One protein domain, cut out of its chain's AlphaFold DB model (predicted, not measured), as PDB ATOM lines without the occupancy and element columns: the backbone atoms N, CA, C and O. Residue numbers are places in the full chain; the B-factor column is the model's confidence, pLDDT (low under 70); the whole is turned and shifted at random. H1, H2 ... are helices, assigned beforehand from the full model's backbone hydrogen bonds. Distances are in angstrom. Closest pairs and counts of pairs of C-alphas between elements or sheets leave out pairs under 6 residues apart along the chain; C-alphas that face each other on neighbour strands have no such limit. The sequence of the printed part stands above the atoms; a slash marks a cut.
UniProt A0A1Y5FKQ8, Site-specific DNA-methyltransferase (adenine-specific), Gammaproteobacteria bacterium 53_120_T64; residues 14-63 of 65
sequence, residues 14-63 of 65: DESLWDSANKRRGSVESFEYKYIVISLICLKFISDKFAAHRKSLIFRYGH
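AT A GLANCE: This is residues 14 to 63 of the 65 residues of the protein "Site-specific DNA-methyltransferase (adenine-specific)" of Gammaproteobacteria bacterium 53_120_T64 (UniProt A0A1Y5FKQ8). One long helix, H2, makes the length of the model, and a shorter helix, H1, stands crosswise near its first end, giving an L with one long and one short arm. Most of the long arm, residues 41 to 63, sticks out free. The printed part has 50 residues with two named helices, H1 then H2, and no named strand; it is all helix. It is extended, with a radius of gyration of the C-alphas of 15.9 A and spans of 49 by 20 by 16 A.

HOW THE PARTS SIT: H2, residues 33 to 61, and H1, residues 14 to 25, are close but not clearly touching; their closest C-alphas, of Arg 25 and Ile 36, are 8.0 A apart. Their lines are about perpendicular, at 82 degrees. In both helices every O i to N i+4 pair is within hydrogen-bond range.

IN THESE COORDINATES: H2 is 41.6 A long, from C-alpha 33 at (29.448, -39.149, 43.624) to C-alpha 61 at (45.090, -38.883, 5.065). H1 is 16.0 A long and begins at C-alpha 14 (35.124, -24.530, 40.273).

THE WHOLE: The two C-alphas farthest apart, of Glu 29 and His 63, are 50.2 A apart. The printed part has no cut, and the 7 residues between H1 and H2 make a short link. The mean pLDDT of the printed part is 77.6; residues 17, 22, 24 to 33 and 62 to 63 are under 70.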
ATOM      1  N   ASP A  14      35.346 -23.247  39.609       70.88
ATOM      2  CA  ASP A  14      35.124 -24.530  40.273       70.88
ATOM      3  C   ASP A  14      33.726 -24.669  40.896       70.88
ATOM      4  O   ASP A  14      33.103 -25.716  40.732       70.88
ATOM      5  N   GLU A  15      33.177 -23.630  41.542       75.38
ATOM      6  CA  GLU A  15      31.799 -23.636  42.067       75.38
ATOM      7  C   GLU A  15      30.769 -23.727  40.935       75.38
ATOM      8  O   GLU A  15      29.818 -24.504  41.017       75.38
ATOM      9  N   SER A  16      30.968 -22.983  39.842       76.50
ATOM     10  CA  SER A  16      30.069 -23.059  38.682       76.50
ATOM     11  C   SER A  16      30.131 -24.428  37.996       76.50
ATOM     12  O   SER A  16      29.118 -24.919  37.479       76.50
ATOM     13  N   LEU A  17      31.319 -25.039  37.961       69.56
ATOM     14  CA  LEU A  17      31.525 -26.381  37.427       69.56
ATOM     15  C   LEU A  17      30.851 -27.425  38.328       69.56
ATOM     16  O   LEU A  17      30.167 -28.321  37.828       69.56
ATOM     17  N   TRP A  18      30.986 -27.259  39.645       72.50
ATOM     18  CA  TRP A  18      30.367 -28.095  40.667       72.50
ATOM     19  C   TRP A  18      28.840 -28.061  40.596       72.50
ATOM     20  O   TRP A  18      28.206 -29.113  40.539       72.50
ATOM     21  N   ASP A  19      28.241 -26.873  40.501       74.50
ATOM     22  CA  ASP A  19      26.789 -26.715  40.375       74.50
ATOM     23  C   ASP A  19      26.247 -27.320  39.076       74.50
ATOM     24  O   ASP A  19      25.179 -27.939  39.059       74.50
ATOM     25  N   SER A  20      26.987 -27.180  37.974       73.25
ATOM     26  CA  SER A  20      26.614 -27.774  36.684       73.25
ATOM     27  C   SER A  20      26.685 -29.303  36.718       73.25
ATOM     28  O   SER A  20      25.819 -29.978  36.152       73.25
ATOM     29  N   ALA A  21      27.689 -29.856  37.406       70.44
ATOM     30  CA  ALA A  21      27.827 -31.291  37.627       70.44
ATOM     31  C   ALA A  21      26.725 -31.827  38.554       70.44
ATOM     32  O   ALA A  21      26.078 -32.818  38.212       70.44
ATOM     33  N   ASN A  22      26.429 -31.137  39.661       68.12
ATOM     34  CA  ASN A  22      25.343 -31.501  40.576       68.12
ATOM     35  C   ASN A  22      23.968 -31.459  39.894       68.12
ATOM     36  O   ASN A  22      23.174 -32.376  40.081       68.12
ATOM     37  N   LYS A  23      23.698 -30.466  39.036       72.44
ATOM     38  CA  LYS A  23      22.454 -30.413  38.243       72.44
ATOM     39  C   LYS A  23      22.304 -31.590  37.275       72.44
ATOM     40  O   LYS A  23      21.183 -32.008  37.005       72.44
ATOM     41  N   ARG A  24      23.409 -32.133  36.748       64.81
ATOM     42  CA  ARG A  24      23.405 -33.296  35.835       64.81
ATOM     43  C   ARG A  24      23.468 -34.651  36.544       64.81
ATOM     44  O   ARG A  24      23.192 -35.662  35.908       64.81
ATOM     45  N   ARG A  25      23.824 -34.677  37.831       59.72
ATOM     46  CA  ARG A  25      24.009 -35.895  38.638       59.72
ATOM     47  C   ARG A  25      22.696 -36.631  38.938       59.72
ATOM     48  O   ARG A  25      22.739 -37.833  39.167       59.72
ATOM     49  N   GLY A  26      21.544 -35.958  38.915       67.19
ATOM     50  CA  GLY A  26      20.272 -36.582  39.308       67.19
ATOM     51  C   GLY A  26      20.290 -37.074  40.768       67.19
ATOM     52  O   GLY A  26      21.083 -36.598  41.578       67.19
ATOM     53  N   SER A  27      19.425 -38.033  41.114       58.16
ATOM     54  CA  SER A  27      19.245 -38.561  42.483       58.16
ATOM     55  C   SER A  27      20.330 -39.565  42.914       58.16
ATOM     56  O   SER A  27      20.009 -40.647  43.404       58.16
ATOM     57  N   VAL A  28      21.615 -39.262  42.712       57.03
ATOM     58  CA  VAL A  28      22.680 -40.190  43.131       57.03
ATOM     59  C   VAL A  28      23.188 -39.856  44.529       57.03
ATOM     60  O   VAL A  28      23.552 -38.711  44.797       57.03
ATOM     61  N   GLU A  29      23.241 -40.870  45.388       57.25
ATOM     62  CA  GLU A  29      23.741 -40.863  46.765       57.25
ATOM     63  C   GLU A  29      25.186 -40.329  46.887       57.25
ATOM     64  O   GLU A  29      26.000 -40.413  45.960       57.25
ATOM     65  N   SER A  30      25.529 -39.729  48.032       59.47
ATOM     66  CA  SER A  30      26.797 -38.987  48.200       59.47
ATOM     67  C   SER A  30      28.041 -39.873  48.188       59.47
ATOM     68  O   SER A  30      29.121 -39.407  47.818       59.47
ATOM     69  N   PHE A  31      27.892 -41.157  48.509       64.88
ATOM     70  CA  PHE A  31      28.979 -42.135  48.444       64.88
ATOM     71  C   PHE A  31      29.401 -42.475  47.000       64.88
ATOM     72  O   PHE A  31      30.580 -42.718  46.727       64.88
ATOM     73  N   GLU A  32      28.467 -42.419  46.049       63.06
ATOM     74  CA  GLU A  32      28.698 -42.763  44.637       63.06
ATOM     75  C   GLU A  32      29.172 -41.578  43.794       63.06
ATOM     76  O   GLU A  32      29.695 -41.749  42.688       63.06
ATOM     77  N   TYR A  33      29.081 -40.365  44.337       65.25
ATOM     78  CA  TYR A  33      29.448 -39.149  43.624       65.25
ATOM     79  C   TYR A  33      30.908 -39.132  43.162       65.25
ATOM     80  O   TYR A  33      31.191 -38.715  42.039       65.25
ATOM     81  N   LYS A  34      31.839 -39.651  43.977       72.19
ATOM     82  CA  LYS A  34      33.255 -39.720  43.587       72.19
ATOM     83  C   LYS A  34      33.453 -40.577  42.333       72.19
ATOM     84  O   LYS A  34      34.218 -40.203  41.452       72.19
ATOM     85  N   TYR A  35      32.729 -41.689  42.220       76.12
ATOM     86  CA  TYR A  35      32.848 -42.595  41.080       76.12
ATOM     87  C   TYR A  35      32.221 -41.995  39.830       76.12
ATOM     88  O   TYR A  35      32.791 -42.120  38.749       76.12
ATOM     89  N   ILE A  36      31.105 -41.282  39.972       73.81
ATOM     90  CA  ILE A  36      30.461 -40.590  38.854       73.81
ATOM     91  C   ILE A  36      31.351 -39.473  38.320       73.81
ATOM     92  O   ILE A  36      31.580 -39.401  37.115       73.81
ATOM     93  N   VAL A  37      31.899 -38.632  39.199       76.81
ATOM     94  CA  VAL A  37      32.769 -37.521  38.788       76.81
ATOM     95  C   VAL A  37      34.042 -38.039  38.118       76.81
ATOM     96  O   VAL A  37      34.391 -37.566  37.036       76.81
ATOM     97  N   ILE A  38      34.692 -39.056  38.694       81.00
ATOM     98  CA  ILE A  38      35.884 -39.676  38.095       81.00
ATOM     99  C   ILE A  38      35.534 -40.334  36.752       81.00
ATOM    100  O   ILE A  38      36.273 -40.160  35.784       81.00
ATOM    101  N   SER A  39      34.393 -41.022  36.645       78.62
ATOM    102  CA  SER A  39      33.951 -41.661  35.395       78.62
ATOM    103  C   SER A  39      33.654 -40.640  34.298       78.62
ATOM    104  O   SER A  39      34.054 -40.839  33.152       78.62
ATOM    105  N   LEU A  40      33.007 -39.521  34.631       81.38
ATOM    106  CA  LEU A  40      32.712 -38.448  33.678       81.38
ATOM    107  C   LEU A  40      33.981 -37.718  33.220       81.38
ATOM    108  O   LEU A  40      34.103 -37.398  32.036       81.38
ATOM    109  N   ILE A  41      34.944 -37.501  34.120       83.75
ATOM    110  CA  ILE A  41      36.256 -36.932  33.779       83.75
ATOM    111  C   ILE A  41      37.042 -37.890  32.881       83.75
ATOM    112  O   ILE A  41      37.562 -37.463  31.850       83.75
ATOM    113  N   CYS A  42      37.074 -39.183  33.213       84.69
ATOM    114  CA  CYS A  42      37.701 -40.206  32.374       84.69
ATOM    115  C   CYS A  42      37.052 -40.270  30.989       84.69
ATOM    116  O   CYS A  42      37.755 -40.269  29.977       84.69
ATOM    117  N   LEU A  43      35.721 -40.266  30.916       84.38
ATOM    118  CA  LEU A  43      35.000 -40.312  29.648       84.38
ATOM    119  C   LEU A  43      35.278 -39.067  28.794       84.38
ATOM    120  O   LEU A  43      35.530 -39.188  27.592       84.38
ATOM    121  N   LYS A  44      35.289 -37.875  29.407       87.19
ATOM    122  CA  LYS A  44      35.660 -36.623  28.733       87.19
ATOM    123  C   LYS A  44      37.089 -36.695  28.199       87.19
ATOM    124  O   LYS A  44      37.312 -36.376  27.035       87.19
ATOM    125  N   PHE A  45      38.031 -37.165  29.015       90.38
ATOM    126  CA  PHE A  45      39.434 -37.300  28.635       90.38
ATOM    127  C   PHE A  45      39.619 -38.242  27.439       90.38
ATOM    128  O   PHE A  45      40.274 -37.878  26.460       90.38
ATOM    129  N   ILE A  46      39.003 -39.427  27.480       87.56
ATOM    130  CA  ILE A  46      39.062 -40.403  26.383       87.56
ATOM    131  C   ILE A  46      38.449 -39.807  25.111       87.56
ATOM    132  O   ILE A  46      39.060 -39.880  24.043       87.56
ATOM    133  N   SER A  47      37.280 -39.172  25.225       91.56
ATOM    134  CA  SER A  47      36.595 -38.545  24.090       91.56
ATOM    135  C   SER A  47      37.443 -37.444  23.441       91.56
ATOM    136  O   SER A  47      37.594 -37.420  22.217       91.56
ATOM    137  N   ASP A  48      38.077 -36.589  24.247       90.81
ATOM    138  CA  ASP A  48      38.926 -35.498  23.759       90.81
ATOM    139  C   ASP A  48      40.181 -36.022  23.053       90.81
ATOM    140  O   ASP A  48      40.519 -35.567  21.954       90.81
ATOM    141  N   LYS A  49      40.857 -37.015  23.645       92.75
ATOM    142  CA  LYS A  49      42.030 -37.657  23.033       92.75
ATOM    143  C   LYS A  49      41.664 -38.337  21.719       92.75
ATOM    144  O   LYS A  49      42.372 -38.170  20.725       92.75
ATOM    145  N   PHE A  50      40.540 -39.044  21.690       92.88
ATOM    146  CA  PHE A  50      40.065 -39.712  20.487       92.88
ATOM    147  C   PHE A  50      39.668 -38.714  19.392       92.88
ATOM    148  O   PHE A  50      40.015 -38.908  18.227       92.88
ATOM    149  N   ALA A  51      38.991 -37.616  19.735       92.88
ATOM    150  CA  ALA A  51      38.646 -36.562  18.784       92.88
ATOM    151  C   ALA A  51      39.890 -35.870  18.202       92.88
ATOM    152  O   ALA A  51      39.961 -35.662  16.989       92.88
ATOM    153  N   ALA A  52      40.886 -35.556  19.035       92.75
ATOM    154  CA  ALA A  52      42.154 -34.983  18.583       92.75
ATOM    155  C   ALA A  52      42.903 -35.938  17.642       92.75
ATOM    156  O   ALA A  52      43.394 -35.522  16.589       92.75
ATOM    157  N   HIS A  53      42.939 -37.229  17.980       91.19
ATOM    158  CA  HIS A  53      43.569 -38.238  17.136       91.19
ATOM    159  C   HIS A  53      42.842 -38.398  15.795       91.19
ATOM    160  O   HIS A  53      43.483 -38.346  14.747       91.19
ATOM    161  N   ARG A  54      41.503 -38.479  15.804       91.38
ATOM    162  CA  ARG A  54      40.690 -38.522  14.577       91.38
ATOM    163  C   ARG A  54      40.938 -37.315  13.677       91.38
ATOM    164  O   ARG A  54      41.157 -37.497  12.484       91.38
ATOM    165  N   LYS A  55      40.976 -36.098  14.231       92.00
ATOM    166  CA  LYS A  55      41.305 -34.882  13.467       92.00
ATOM    167  C   LYS A  55      42.699 -34.952  12.841       92.00
ATOM    168  O   LYS A  55      42.848 -34.601  11.679       92.00
ATOM    169  N   SER A  56      43.696 -35.442  13.581       89.50
ATOM    170  CA  SER A  56      45.060 -35.636  13.067       89.50
ATOM    171  C   SER A  56      45.104 -36.647  11.915       89.50
ATOM    172  O   SER A  56      45.766 -36.407  10.908       89.50
ATOM    173  N   LEU A  57      44.364 -37.754  12.023       89.62
ATOM    174  CA  LEU A  57      44.270 -38.755  10.959       89.62
ATOM    175  C   LEU A  57      43.581 -38.198   9.708       89.62
ATOM    176  O   LEU A  57      44.109 -38.363   8.610       89.62
ATOM    177  N   ILE A  58      42.455 -37.497   9.871       90.12
ATOM    178  CA  ILE A  58      41.748 -36.842   8.760       90.12
ATOM    179  C   ILE A  58      42.652 -35.799   8.100       90.12
ATOM    180  O   ILE A  58      42.749 -35.767   6.881       90.12
ATOM    181  N   PHE A  59      43.369 -34.993   8.881       89.25
ATOM    182  CA  PHE A  59      44.307 -34.012   8.342       89.25
ATOM    183  C   PHE A  59      45.430 -34.664   7.517       89.25
ATOM    184  O   PHE A  59      45.776 -34.167   6.451       89.25
ATOM    185  N   ARG A  60      45.991 -35.793   7.977       83.75
ATOM    186  CA  ARG A  60      47.102 -36.473   7.285       83.75
ATOM    187  C   ARG A  60      46.680 -37.289   6.063       83.75
ATOM    188  O   ARG A  60      47.457 -37.386   5.118       83.75
ATOM    189  N   TYR A  61      45.509 -37.920   6.095       81.75
ATOM    190  CA  TYR A  61      45.090 -38.883   5.065       81.75
ATOM    191  C   TYR A  61      43.885 -38.430   4.239       81.75
ATOM    192  O   TYR A  61      43.670 -38.964   3.157       81.75
ATOM    193  N   GLY A  62      43.136 -37.421   4.688       67.75
ATOM    194  CA  GLY A  62      42.002 -36.852   3.956       67.75
ATOM    195  C   GLY A  62      42.392 -36.051   2.713       67.75
ATOM    196  O   GLY A  62      41.518 -35.699   1.939       67.75
ATOM    197  N   HIS A  63      43.686 -35.790   2.503       62.69
ATOM    198  CA  HIS A  63      44.222 -35.120   1.311       62.69
ATOM    199  C   HIS A  63      44.719 -36.111   0.233       62.69
ATOM    200  O   HIS A  63      45.392 -35.710  -0.717       62.69
TER     201      HIS A  63